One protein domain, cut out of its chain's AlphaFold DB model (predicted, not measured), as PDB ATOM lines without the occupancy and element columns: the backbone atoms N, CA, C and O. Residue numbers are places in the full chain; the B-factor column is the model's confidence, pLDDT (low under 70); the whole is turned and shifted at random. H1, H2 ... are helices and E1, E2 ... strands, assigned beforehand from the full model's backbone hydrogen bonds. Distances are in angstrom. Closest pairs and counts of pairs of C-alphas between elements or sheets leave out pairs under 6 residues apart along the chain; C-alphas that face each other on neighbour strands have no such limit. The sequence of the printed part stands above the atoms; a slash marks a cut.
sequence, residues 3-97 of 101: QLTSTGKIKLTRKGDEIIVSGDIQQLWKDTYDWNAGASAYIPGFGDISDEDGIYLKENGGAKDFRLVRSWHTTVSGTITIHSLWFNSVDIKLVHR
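This is residues 3 to 97 of the 101 residues of an uncharacterized protein of Chitinophaga sancti (UniProt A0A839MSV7). A long, twisted ribbon of three strands, E1, E2 and E5, side by side, makes the length of the domain, with a small head of the hairpin E3 and E4 and the helix H1 at the end where E2 ends and E5 begins. At the other end the stretch after E5, residues 82 to 97, turns and folds back beside E5, where residues 95 to 96 pair with it. The printed part has 95 residues, with one named helix and five named strands in the order E1, E2, E3, E4, H1, E5, and the class is mostly strand. The ribbon has the order E1, E2, E5, all antiparallel. The whole is extended, a rod with a radius of gyration of the C-alphas of 22.9 A and spans of 68 by 25 by 22 A.

In the largest sheet E2, residues 18 to 33, is the inner strand, and E1, residues 3 to 15, and E5, residues 66 to 81, are the edge strands. E1 and E2 form a hairpin, antiparallel at 174 degrees, with N 11 and O 22 within hydrogen-bond range at 2.7 A. E2 and E5 are antiparallel at 166 degrees, with N 25 and O 74 within hydrogen-bond range at 2.8 A. Residues 76 to 77 of E5 also pair with residues 95 to 96, antiparallel. E3, residues 40 to 43, and E4, residues 47 to 50, form a second hairpin, antiparallel at 150 degrees, with N 41 and O 49 within hydrogen-bond range at 2.9 A. E2 and E3 are apart. The closest C-alphas of E3 and H1, residues 51 to 60, are those of Ser 40 and Asp 51, 5.4 A apart. H1 is not on the three-stranded sheet, and in H1 every O i to N i+4 pair is within hydrogen-bond range.

E2 is 45.6 A from first to last C-alpha, E5 46.3 A and E1 37.1 A. E1 begins at C-alpha 3 at (230.108, 245.753, 193.331). E3 is 9.7 A long, E4 9.8 A and H1 14.0 A, with C-alpha 60 at (220.809, 247.331, 221.051). E5 ends at C-alpha 81 at (240.684, 234.388, 163.786).

The two C-alphas farthest apart are those of Asn 60 and Leu 85, at 69.8 A. The printed part has no cut. The link from E2 to E3 is short, and those from E1 to E2, E3 to E4, E4 to H1 and H1 to E5 are tight. Residues 82 to 97 hold no named element. The mean pLDDT of the printed part is 80.7, and 20 residues are under 70: residue 33, residues 36 to 38, residue 44, residue 64 and residues 84 to 97.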
ATOM      1  N   GLN A   3     229.416 245.174 194.486       90.25
ATOM      2  CA  GLN A   3     230.108 245.753 193.331       90.25
ATOM      3  C   GLN A   3     231.344 244.924 192.968       90.25
ATOM      4  O   GLN A   3     232.222 244.708 193.800       90.25
ATOM      5  N   LEU A   4     231.450 244.520 191.698       92.56
ATOM      6  CA  LEU A   4     232.657 243.933 191.112       92.56
ATOM      7  C   LEU A   4     233.283 244.923 190.122       92.56
ATOM      8  O   LEU A   4     232.601 245.454 189.250       92.56
ATOM      9  N   THR A   5     234.582 245.177 190.250       95.56
ATOM     10  CA  THR A   5     235.361 245.999 189.317       95.56
ATOM     11  C   THR A   5     236.541 245.201 188.780       95.56
ATOM     12  O   THR A   5     237.311 244.637 189.556       95.56
ATOM     13  N   SER A   6     236.694 245.193 187.457       95.50
ATOM     14  CA  SER A   6     237.797 244.542 186.751       95.50
ATOM     15  C   SER A   6     238.693 245.597 186.108       95.50
ATOM     16  O   SER A   6     238.243 246.338 185.237       95.50
ATOM     17  N   THR A   7     239.966 245.644 186.492       96.81
ATOM     18  CA  THR A   7     240.948 246.585 185.935       96.81
ATOM     19  C   THR A   7     242.171 245.820 185.467       96.81
ATOM     20  O   THR A   7     242.735 245.022 186.210       96.81
ATOM     21  N   GLY A   8     242.629 246.064 184.246       94.50
ATOM     22  CA  GLY A   8     243.818 245.389 183.746       94.50
ATOM     23  C   GLY A   8     244.265 245.891 182.390       94.50
ATOM     24  O   GLY A   8     243.617 246.734 181.770       94.50
ATOM     25  N   LYS A   9     245.403 245.366 181.938       94.44
ATOM     26  CA  LYS A   9     245.940 245.640 180.605       94.44
ATOM     27  C   LYS A   9     245.759 244.404 179.743       94.44
ATOM     28  O   LYS A   9     246.180 243.313 180.122       94.44
ATOM     29  N   ILE A  10     245.175 244.603 178.569       94.81
ATOM     30  CA  ILE A  10     245.066 243.575 177.540       94.81
ATOM     31  C   ILE A  10     246.065 243.916 176.442       94.81
ATOM     32  O   ILE A  10     246.073 245.023 175.905       94.81
ATOM     33  N   LYS A  11     246.920 242.954 176.113       95.31
ATOM     34  CA  LYS A  11     247.816 242.991 174.968       95.31
ATOM     35  C   LYS A  11     247.185 242.212 173.824       95.31
ATOM     36  O   LYS A  11     246.863 241.032 173.967       95.31
ATOM     37  N   LEU A  12     247.075 242.879 172.683       95.31
ATOM     38  CA  LEU A  12     246.689 242.287 171.410       95.31
ATOM     39  C   LEU A  12     247.938 242.178 170.542       95.31
ATOM     40  O   LEU A  12     248.710 243.129 170.430       95.31
ATOM     41  N   THR A  13     248.187 241.015 169.954       94.38
ATOM     42  CA  THR A  13     249.288 240.815 169.006       94.38
ATOM     43  C   THR A  13     248.756 240.106 167.779       94.38
ATOM     44  O   THR A  13     248.234 239.003 167.888       94.38
ATOM     45  N   ARG A  14     248.892 240.733 166.610       91.31
ATOM     46  CA  ARG A  14     248.429 240.164 165.343       91.31
ATOM     47  C   ARG A  14     249.553 239.411 164.634       91.31
ATOM     48  O   ARG A  14     250.671 239.918 164.549       91.31
ATOM     49  N   LYS A  15     249.241 238.231 164.098       90.81
ATOM     50  CA  LYS A  15     250.093 237.434 163.207       90.81
ATOM     51  C   LYS A  15     249.241 236.911 162.050       90.81
ATOM     52  O   LYS A  15     248.448 235.997 162.236       90.81
ATOM     53  N   GLY A  16     249.387 237.515 160.869       89.81
ATOM     54  CA  GLY A  16     248.522 237.211 159.724       89.81
ATOM     55  C   GLY A  16     247.051 237.473 160.058       89.81
ATOM     56  O   GLY A  16     246.685 238.596 160.424       89.81
ATOM     57  N   ASP A  17     246.243 236.422 159.982       91.00
ATOM     58  CA  ASP A  17     244.805 236.447 160.253       91.00
ATOM     59  C   ASP A  17     244.446 236.086 161.701       91.00
ATOM     60  O   ASP A  17     243.275 236.015 162.047       91.00
ATOM     61  N   GLU A  18     245.426 235.912 162.587       91.81
ATOM     62  CA  GLU A  18     245.177 235.656 164.005       91.81
ATOM     63  C   GLU A  18     245.525 236.871 164.869       91.81
ATOM     64  O   GLU A  18     246.600 237.466 164.750       91.81
ATOM     65  N   ILE A  19     244.634 237.217 165.797       94.25
ATOM     66  CA  ILE A  19     244.909 238.118 166.916       94.25
ATOM     67  C   ILE A  19     245.022 237.276 168.181       94.25
ATOM     68  O   ILE A  19     244.050 236.683 168.643       94.25
ATOM     69  N   ILE A  20     246.207 237.281 168.778       93.88
ATOM     70  CA  ILE A  20     246.467 236.697 170.089       93.88
ATOM     71  C   ILE A  20     246.118 237.744 171.148       93.88
ATOM     72  O   ILE A  20     246.658 238.854 171.142       93.88
ATOM     73  N   VAL A  21     245.229 237.374 172.062       95.06
ATOM     74  CA  VAL A  21     244.796 238.170 173.209       95.06
ATOM     75  C   VAL A  21     245.451 237.599 174.456       95.06
ATOM     76  O   VAL A  21     245.356 236.403 174.724       95.06
ATOM     77  N   SER A  22     246.103 238.448 175.240       95.25
ATOM     78  CA  SER A  22     246.662 238.073 176.542       95.25
ATOM     79  C   SER A  22     246.583 239.250 177.500       95.25
ATOM     80  O   SER A  22     246.742 240.390 177.070       95.25
ATOM     81  N   GLY A  23     246.377 239.016 178.787       94.06
ATOM     82  CA  GLY A  23     246.391 240.095 179.765       94.06
ATOM     83  C   GLY A  23     246.221 239.602 181.187       94.06
ATOM     84  O   GLY A  23     245.778 238.480 181.416       94.06
ATOM     85  N   ASP A  24     246.530 240.480 182.131       94.94
ATOM     86  CA  ASP A  24     246.301 240.257 183.552       94.94
ATOM     87  C   ASP A  24     245.285 241.281 184.048       94.94
ATOM     88  O   ASP A  24     245.439 242.493 183.858       94.94
ATOM     89  N   ILE A  25     244.225 240.768 184.662       96.38
ATOM     90  CA  ILE A  25     243.091 241.530 185.164       96.38
ATOM     91  C   ILE A  25     243.074 241.406 186.682       96.38
ATOM     92  O   ILE A  25     242.979 240.308 187.227       96.38
ATOM     93  N   GLN A  26     243.152 242.538 187.368       96.75
ATOM     94  CA  GLN A  26     242.847 242.632 188.784       96.75
ATOM     95  C   GLN A  26     241.335 242.743 188.958       96.75
ATOM     96  O   GLN A  26     240.678 243.588 188.350       96.75
ATOM     97  N   GLN A  27     240.799 241.891 189.813       96.50
ATOM     98  CA  GLN A  27     239.406 241.865 190.208       96.50
ATOM     99  C   GLN A  27     239.289 242.407 191.626       96.50
ATOM    100  O   GLN A  27     240.062 242.022 192.504       96.50
ATOM    101  N   LEU A  28     238.324 243.291 191.847       95.06
ATOM    102  CA  LEU A  28     238.005 243.851 193.150       95.06
ATOM    103  C   LEU A  28     236.504 243.740 193.379       95.06
ATOM    104  O   LEU A  28     235.724 244.465 192.764       95.06
ATOM    105  N   TRP A  29     236.115 242.846 194.278       92.00
ATOM    106  CA  TRP A  29     234.750 242.750 194.767       92.00
ATOM    107  C   TRP A  29     234.625 243.460 196.111       92.00
ATOM    108  O   TRP A  29     235.499 243.345 196.977       92.00
ATOM    109  N   LYS A  30     233.539 244.210 196.268       89.38
ATOM    110  CA  LYS A  30     233.163 244.928 197.480       89.38
ATOM    111  C   LYS A  30     231.688 244.675 197.744       89.38
ATOM    112  O   LYS A  30     230.882 244.864 196.839       89.38
ATOM    113  N   ASP A  31     231.345 244.355 198.978       82.62
ATOM    114  CA  ASP A  31     229.973 244.438 199.457       82.62
ATOM    115  C   ASP A  31     229.947 245.178 200.784       82.62
ATOM    116  O   ASP A  31     230.787 244.961 201.663       82.62
ATOM    117  N   THR A  32     228.997 246.089 200.893       77.88
ATOM    118  CA  THR A  32     228.665 246.707 202.166       77.88
ATOM    119  C   THR A  32     227.462 245.956 202.687       77.88
ATOM    120  O   THR A  32     226.425 245.939 202.023       77.88
ATOM    121  N   TYR A  33     227.627 245.331 203.847       69.62
ATOM    122  CA  TYR A  33     226.514 244.771 204.586       69.62
ATOM    123  C   TYR A  33     225.930 245.878 205.464       69.62
ATOM    124  O   TYR A  33     226.402 246.116 206.578       69.62
ATOM    125  N   ASP A  34     224.990 246.620 204.883       72.06
ATOM    126  CA  ASP A  34     224.153 247.616 205.536       72.06
ATOM    127  C   ASP A  34     222.719 247.082 205.633       72.06
ATOM    128  O   ASP A  34     222.106 246.719 204.633       72.06
ATOM    129  N   TRP A  35     222.197 247.006 206.856       71.00
ATOM    130  CA  TRP A  35     220.808 246.618 207.091       71.00
ATOM    131  C   TRP A  35     219.884 247.721 206.571       71.00
ATOM    132  O   TRP A  35     219.987 248.871 207.009       71.00
ATOM    133  N   ASN A  36     218.997 247.388 205.638       68.38
ATOM    134  CA  ASN A  36     218.053 248.319 205.034       68.38
ATOM    135  C   ASN A  36     216.624 247.871 205.346       68.38
ATOM    136  O   ASN A  36     216.187 246.822 204.880       68.38
ATOM    137  N   ALA A  37     215.881 248.689 206.097       62.72
ATOM    138  CA  ALA A  37     214.484 248.401 206.425       62.72
ATOM    139  C   ALA A  37     213.666 248.075 205.155       62.72
ATOM    140  O   ALA A  37     213.722 248.810 204.163       62.72
ATOM    141  N   GLY A  38     212.925 246.967 205.188       65.94
ATOM    142  CA  GLY A  38     212.153 246.414 204.076       65.94
ATOM    143  C   GLY A  38     212.849 245.315 203.260       65.94
ATOM    144  O   GLY A  38     212.245 244.822 202.306       65.94
ATOM    145  N   ALA A  39     214.080 244.924 203.601       72.94
ATOM    146  CA  ALA A  39     214.775 243.772 203.021       72.94
ATOM    147  C   ALA A  39     214.849 242.588 204.007       72.94
ATOM    148  O   ALA A  39     214.574 242.725 205.199       72.94
ATOM    149  N   SER A  40     215.181 241.399 203.497       77.62
ATOM    150  CA  SER A  40     215.395 240.205 204.317       77.62
ATOM    151  C   SER A  40     216.505 239.328 203.746       77.62
ATOM    152  O   SER A  40     216.740 239.297 202.534       77.62
ATOM    153  N   ALA A  41     217.164 238.568 204.619       72.75
ATOM    154  CA  ALA A  41     218.173 237.585 204.250       72.75
ATOM    155  C   ALA A  41     217.784 236.190 204.751       72.75
ATOM    156  O   ALA A  41     217.502 236.000 205.933       72.75
ATOM    157  N   TYR A  42     217.829 235.194 203.863       79.31
ATOM    158  CA  TYR A  42     217.622 233.799 204.243       79.31
ATOM    159  C   TYR A  42     218.907 233.198 204.818       79.31
ATOM    160  O   TYR A  42     219.929 233.113 204.129       79.31
ATOM    161  N   ILE A  43     218.843 232.713 206.059       73.94
ATOM    162  CA  ILE A  43     219.926 231.971 206.702       73.94
ATOM    163  C   ILE A  43     219.551 230.482 206.759       73.94
ATOM    164  O   ILE A  43     218.592 230.113 207.446       73.94
ATOM    165  N   PRO A  44     220.310 229.589 206.093       67.25
ATOM    166  CA  PRO A  44     220.075 228.152 206.181       67.25
ATOM    167  C   PRO A  44     220.061 227.660 207.635       67.25
ATOM    168  O   PRO A  44     221.012 227.874 208.384       67.25
ATOM    169  N   GLY A  45     218.972 226.996 208.034       83.50
ATOM    170  CA  GLY A  45     218.771 226.492 209.399       83.50
ATOM    171  C   GLY A  45     218.171 227.495 210.395       83.50
ATOM    172  O   GLY A  45     217.799 227.079 211.488       83.50
ATOM    173  N   PHE A  46     218.031 228.770 210.022       77.44
ATOM    174  CA  PHE A  46     217.411 229.820 210.846       77.44
ATOM    175  C   PHE A  46     216.163 230.437 210.200       77.44
ATOM    176  O   PHE A  46     215.261 230.855 210.920       77.44
ATOM    177  N   GLY A  47     216.069 230.427 208.867       83.25
ATOM    178  CA  GLY A  47     214.957 231.023 208.123       83.25
ATOM    179  C   GLY A  47     215.266 232.439 207.640       83.25
ATOM    180  O   GLY A  47     216.424 232.860 207.630       83.25
ATOM    181  N   ASP A  48     214.232 233.147 207.193       82.94
ATOM    182  CA  ASP A  48     214.338 234.548 206.785       82.94
ATOM    183  C   ASP A  48     214.481 235.452 208.010       82.94
ATOM    184  O   ASP A  48     213.661 235.405 208.927       82.94
ATOM    185  N   ILE A  49     215.524 236.280 208.011       78.50
ATOM    186  CA  ILE A  49     215.736 237.331 209.005       78.50
ATOM    187  C   ILE A  49     215.457 238.669 208.339       78.50
ATOM    188  O   ILE A  49     215.973 238.943 207.252       78.50
ATOM    189  N   SER A  50     214.623 239.477 208.987       79.81
ATOM    190  CA  SER A  50     214.310 240.822 208.524       79.81
ATOM    191  C   SER A  50     215.482 241.767 208.789       79.81
ATOM    192  O   SER A  50     216.172 241.657 209.807       79.81
ATOM    193  N   ASP A  51     215.716 242.718 207.892       76.75
ATOM    194  CA  ASP A  51     216.738 243.739 208.113       76.75
ATOM    195  C   ASP A  51     216.373 244.651 209.304       76.75
ATOM    196  O   ASP A  51     217.266 245.229 209.920       76.75
ATOM    197  N   GLU A  52     215.095 244.733 209.701       79.81
ATOM    198  CA  GLU A  52     214.644 245.382 210.940       79.81
ATOM    199  C   GLU A  52     215.234 244.729 212.195       79.81
ATOM    200  O   GLU A  52     215.685 245.438 213.099       79.81
ATOM    201  N   ASP A  53     215.300 243.396 212.244       78.69
ATOM    202  CA  ASP A  53     215.975 242.678 213.331       78.69
ATOM    203  C   ASP A  53     217.481 242.988 213.327       78.69
ATOM    204  O   ASP A  53     218.103 243.161 214.379       78.69
ATOM    205  N   GLY A  54     218.066 243.137 212.135       76.25
ATOM    206  CA  GLY A  54     219.443 243.586 211.945       76.25
ATOM    207  C   GLY A  54     219.701 245.003 212.471       76.25
ATOM    208  O   GLY A  54     220.694 245.237 213.168       76.25
ATOM    209  N   ILE A  55     218.785 245.941 212.210       79.25
ATOM    210  CA  ILE A  55     218.813 247.310 212.750       79.25
ATOM    211  C   ILE A  55     218.683 247.282 214.277       79.25
ATOM    212  O   ILE A  55     219.493 247.903 214.967       79.25
ATOM    213  N   TYR A  56     217.742 246.505 214.825       81.94
ATOM    214  CA  TYR A  56     217.579 246.361 216.273       81.94
ATOM    215  C   TYR A  56     218.858 245.844 216.942       81.94
ATOM    216  O   TYR A  56     219.296 246.390 217.960       81.94
ATOM    217  N   LEU A  57     219.504 244.831 216.357       81.06
ATOM    218  CA  LEU A  57     220.778 244.298 216.842       81.06
ATOM    219  C   LEU A  57     221.926 245.303 216.710       81.06
ATOM    220  O   LEU A  57     222.825 245.306 217.552       81.06
ATOM    221  N   LYS A  58     221.915 246.170 215.694       78.00
ATOM    222  CA  LYS A  58     222.900 247.251 215.554       78.00
ATOM    223  C   LYS A  58     222.755 248.292 216.663       78.00
ATOM    224  O   LYS A  58     223.755 248.728 217.226       78.00
ATOM    225  N   GLU A  59     221.524 248.656 217.002       83.38
ATOM    226  CA  GLU A  59     221.226 249.670 218.019       83.38
ATOM    227  C   GLU A  59     221.360 249.142 219.455       83.38
ATOM    228  O   GLU A  59     221.834 249.863 220.332       83.38
ATOM    229  N   ASN A  60     220.983 247.881 219.699       85.62
ATOM    230  CA  ASN A  60     220.809 247.331 221.051       85.62
ATOM    231  C   ASN A  60     221.680 246.095 221.344       85.62
ATOM    232  O   ASN A  60     221.947 245.793 222.504       85.62
ATOM    233  N   GLY A  61     222.119 245.369 220.312       78.50
ATOM    234  CA  GLY A  61     222.822 244.083 220.426       78.50
ATOM    235  C   GLY A  61     224.324 244.128 220.121       78.50
ATOM    236  O   GLY A  61     224.998 243.106 220.209       78.50
ATOM    237  N   GLY A  62     224.861 245.295 219.749       71.06
ATOM    238  CA  GLY A  62     226.277 245.472 219.408       71.06
ATOM    239  C   GLY A  62     226.678 244.973 218.015       71.06
ATOM    240  O   GLY A  62     227.879 244.903 217.729       71.06
ATOM    241  N   ALA A  63     225.716 244.646 217.143       74.44
ATOM    242  CA  ALA A  63     225.997 244.337 215.743       74.44
ATOM    243  C   ALA A  63     226.552 245.571 215.011       74.44
ATOM    244  O   ALA A  63     226.318 246.715 215.402       74.44
ATOM    245  N   LYS A  64     227.336 245.349 213.953       68.88
ATOM    246  CA  LYS A  64     227.995 246.420 213.196       68.88
ATOM    247  C   LYS A  64     227.910 246.149 211.707       68.88
ATOM    248  O   LYS A  64     227.843 244.998 211.291       68.88
ATOM    249  N   ASP A  65     227.968 247.219 210.926       72.81
ATOM    250  CA  ASP A  65     228.120 247.104 209.482       72.81
ATOM    251  C   ASP A  65     229.510 246.541 209.180       72.81
ATOM    252  O   ASP A  65     230.513 246.947 209.784       72.81
ATOM    253  N   PHE A  66     229.583 245.625 208.220       70.62
ATOM    254  CA  PHE A  66     230.845 245.055 207.769       70.62
ATOM    255  C   PHE A  66     231.047 245.338 206.291       70.62
ATOM    256  O   PHE A  66     230.136 245.241 205.468       70.62
ATOM    257  N   ARG A  67     232.290 245.673 205.949       80.25
ATOM    258  CA  ARG A  67     232.712 245.831 204.565       80.25
ATOM    259  C   ARG A  67     233.435 244.569 204.128       80.25
ATOM    260  O   ARG A  67     234.567 244.325 204.545       80.25
ATOM    261  N   LEU A  68     232.798 243.792 203.266       85.31
ATOM    262  CA  LEU A  68     233.406 242.625 202.651       85.31
ATOM    263  C   LEU A  68     234.193 243.082 201.423       85.31
ATOM    264  O   LEU A  68     233.665 243.771 200.552       85.31
ATOM    265  N   VAL A  69     235.479 242.740 201.361       88.31
ATOM    266  CA  VAL A  69     236.347 243.094 200.233       88.31
ATOM    267  C   VAL A  69     237.175 241.883 199.839       88.31
ATOM    268  O   VAL A  69     237.839 241.280 200.680       88.31
ATOM    269  N   ARG A  70     237.181 241.554 198.546       89.38
ATOM    270  CA  ARG A  70     238.056 240.526 197.979       89.38
ATOM    271  C   ARG A  70     238.775 241.066 196.752       89.38
ATOM    272  O   ARG A  70     238.160 241.693 195.896       89.38
ATOM    273  N   SER A  71     240.073 240.796 196.672       94.88
ATOM    274  CA  SER A  71     240.924 241.157 195.538       94.88
ATOM    275  C   SER A  71     241.635 239.915 195.020       94.88
ATOM    276  O   SER A  71     242.167 239.137 195.815       94.88
ATOM    277  N   TRP A  72     241.612 239.695 193.708       95.12
ATOM    278  CA  TRP A  72     242.311 238.579 193.070       95.12
ATOM    279  C   TRP A  72     242.769 238.943 191.662       95.12
ATOM    280  O   TRP A  72     242.306 239.915 191.070       95.12
ATOM    281  N   HIS A  73     243.707 238.167 191.127       95.06
ATOM    282  CA  HIS A  73     244.196 238.328 189.762       95.06
ATOM    283  C   HIS A  73     243.670 237.200 188.884       95.06
ATOM    284  O   HIS A  73     243.626 236.044 189.295       95.06
ATOM    285  N   THR A  74     243.278 237.539 187.664       92.62
ATOM    286  CA  THR A  74     242.868 236.597 186.624       92.62
ATOM    287  C   THR A  74     243.675 236.878 185.368       92.62
ATOM    288  O   THR A  74     243.711 238.013 184.898       92.62
ATOM    289  N   THR A  75     244.289 235.849 184.796       93.62
ATOM    290  CA  THR A  75     244.910 235.957 183.475       93.62
ATOM    291  C   THR A  75     243.856 235.661 182.411       93.62
ATOM    292  O   THR A  75     243.124 234.675 182.508       93.62
ATOM    293  N   VAL A  76     243.773 236.512 181.393       90.62
ATOM    294  CA  VAL A  76     242.937 236.307 180.208       90.62
ATOM    295  C   VAL A  76     243.818 235.916 179.033       90.62
ATOM    296  O   VAL A  76     244.876 236.503 178.812       90.62
ATOM    297  N   SER A  77     243.385 234.915 178.272       93.94
ATOM    298  CA  SER A  77     244.060 234.498 177.046       93.94
ATOM    299  C   SER A  77     243.056 233.962 176.035       93.94
ATOM    300  O   SER A  77     242.083 233.309 176.419       93.94
ATOM    301  N   GLY A  78     243.299 234.229 174.757       91.88
ATOM    302  CA  GLY A  78     242.470 233.742 173.662       91.88
ATOM    303  C   GLY A  78     243.068 234.077 172.302       91.88
ATOM    304  O   GLY A  78     244.029 234.842 172.204       91.88
ATOM    305  N   THR A  79     242.470 233.517 171.258       93.81
ATOM    306  CA  THR A  79     242.819 233.804 169.865       93.81
ATOM    307  C   THR A  79     241.548 234.188 169.124       93.81
ATOM    308  O   THR A  79     240.518 233.539 169.296       93.81
ATOM    309  N   ILE A  80     241.618 235.248 168.324       89.94
ATOM    310  CA  ILE A  80     240.565 235.662 167.398       89.94
ATOM    311  C   ILE A  80     241.089 235.411 165.987       89.94
ATOM    312  O   ILE A  80     242.134 235.954 165.623       89.94
ATOM    313  N   THR A  81     240.370 234.618 165.200       88.81
ATOM    314  CA  THR A  81     240.684 234.388 163.786       88.81
ATOM    315  C   THR A  81     239.870 235.349 162.923       88.81
ATOM    316  O   THR A  81     238.658 235.469 163.078       88.81
ATOM    317  N   ILE A  82     240.541 236.062 162.024       83.94
ATOM    318  CA  ILE A  82     239.949 236.991 161.065       83.94
ATOM    319  C   ILE A  82     239.757 236.230 159.755       83.94
ATOM    320  O   ILE A  82     240.719 235.939 159.054       83.94
ATOM    321  N   HIS A  83     238.517 235.919 159.399       79.19
ATOM    322  CA  HIS A  83     238.221 235.320 158.099       79.19
ATOM    323  C   HIS A  83     238.027 236.414 157.041       79.19
ATOM    324  O   HIS A  83     237.308 237.385 157.262       79.19
ATOM    325  N   SER A  84     238.659 236.263 155.874       68.38
ATOM    326  CA  SER A  84     238.642 237.252 154.783       68.38
ATOM    327  C   SER A  84     237.358 237.266 153.937       68.38
ATOM    328  O   SER A  84     237.325 237.892 152.880       68.38
ATOM    329  N   LEU A  85     236.279 236.616 154.376       54.22
ATOM    330  CA  LEU A  85     235.060 236.465 153.584       54.22
ATOM    331  C   LEU A  85     233.867 237.078 154.325       54.22
ATOM    332  O   LEU A  85     233.401 236.530 155.317       54.22
ATOM    333  N   TRP A  86     233.411 238.233 153.819       53.34
ATOM    334  CA  TRP A  86     232.039 238.774 153.852       53.34
ATOM    335  C   TRP A  86     231.005 237.943 154.626       53.34
ATOM    336  O   TRP A  86     230.206 237.243 154.029       53.34
ATOM    337  N   PHE A  87     231.070 238.025 155.951       49.56
ATOM    338  CA  PHE A  87     230.012 238.191 156.952       49.56
ATOM    339  C   PHE A  87     230.787 238.296 158.273       49.56
ATOM    340  O   PHE A  87     231.447 237.341 158.675       49.56
ATOM    341  N   ASN A  88     230.793 239.472 158.911       50.25
ATOM    342  CA  ASN A  88     231.523 239.708 160.162       50.25
ATOM    343  C   ASN A  88     230.938 238.844 161.293       50.25
ATOM    344  O   ASN A  88     230.096 239.309 162.057       50.25
ATOM    345  N   SER A  89     231.376 237.594 161.403       54.34
ATOM    346  CA  SER A  89     231.191 236.775 162.596       54.34
ATOM    347  C   SER A  89     232.549 236.639 163.274       54.34
ATOM    348  O   SER A  89     233.533 236.225 162.666       54.34
ATOM    349  N   VAL A  90     232.623 237.111 164.519       60.59
ATOM    350  CA  VAL A  90     233.812 236.999 165.363       60.59
ATOM    351  C   VAL A  90     233.536 235.878 166.353       60.59
ATOM    352  O   VAL A  90     232.769 236.067 167.296       60.59
ATOM    353  N   ASP A  91     234.169 234.727 166.154       59.81
ATOM    354  CA  ASP A  91     234.147 233.655 167.145       59.81
ATOM    355  C   ASP A  91     235.169 233.964 168.242       59.81
ATOM    356  O   ASP A  91     236.384 233.866 168.053       59.81
ATOM    357  N   ILE A  92     234.676 234.369 169.413       57.78
ATOM    358  CA  ILE A  92     235.503 234.660 170.586       57.78
ATOM    359  C   ILE A  92     235.473 233.450 171.524       57.78
ATOM    360  O   ILE A  92     234.473 233.198 172.195       57.78
ATOM    361  N   LYS A  93     236.595 232.726 171.638       52.34
ATOM    362  CA  LYS A  93     236.809 231.731 172.704       52.34
ATOM    363  C   LYS A  93     237.703 232.316 173.794       52.34
ATOM    364  O   LYS A  93     238.918 232.408 173.627       52.34
ATOM    365  N   LEU A  94     237.098 232.695 174.919       51.75
ATOM    366  CA  LEU A  94     237.814 233.089 176.135       51.75
ATOM    367  C   LEU A  94     237.892 231.896 177.083       51.75
ATOM    368  O   LEU A  94     236.868 231.319 177.447       51.75
ATOM    369  N   VAL A  95     239.105 231.532 177.498       60.16
ATOM    370  CA  VAL A  95     239.318 230.473 178.491       60.16
ATOM    371  C   VAL A  95     239.655 231.122 179.828       60.16
ATOM    372  O   VAL A  95     240.704 231.746 179.979       60.16
ATOM    373  N   HIS A  96     238.760 230.967 180.803       55.62
ATOM    374  CA  HIS A  96     239.004 231.323 182.197       55.62
ATOM    375  C   HIS A  96     239.741 230.171 182.894       55.62
ATOM    376  O   HIS A  96     239.291 229.027 182.852       55.62
ATOM    377  N   ARG A  97     240.878 230.460 183.531       51.59
ATOM    378  CA  ARG A  97     241.535 229.535 184.463       51.59
ATOM    379  C   ARG A  97     241.669 230.228 185.806       51.59
ATOM    380  O   ARG A  97     242.497 231.128 185.944       51.59
TER     381      ARG A  97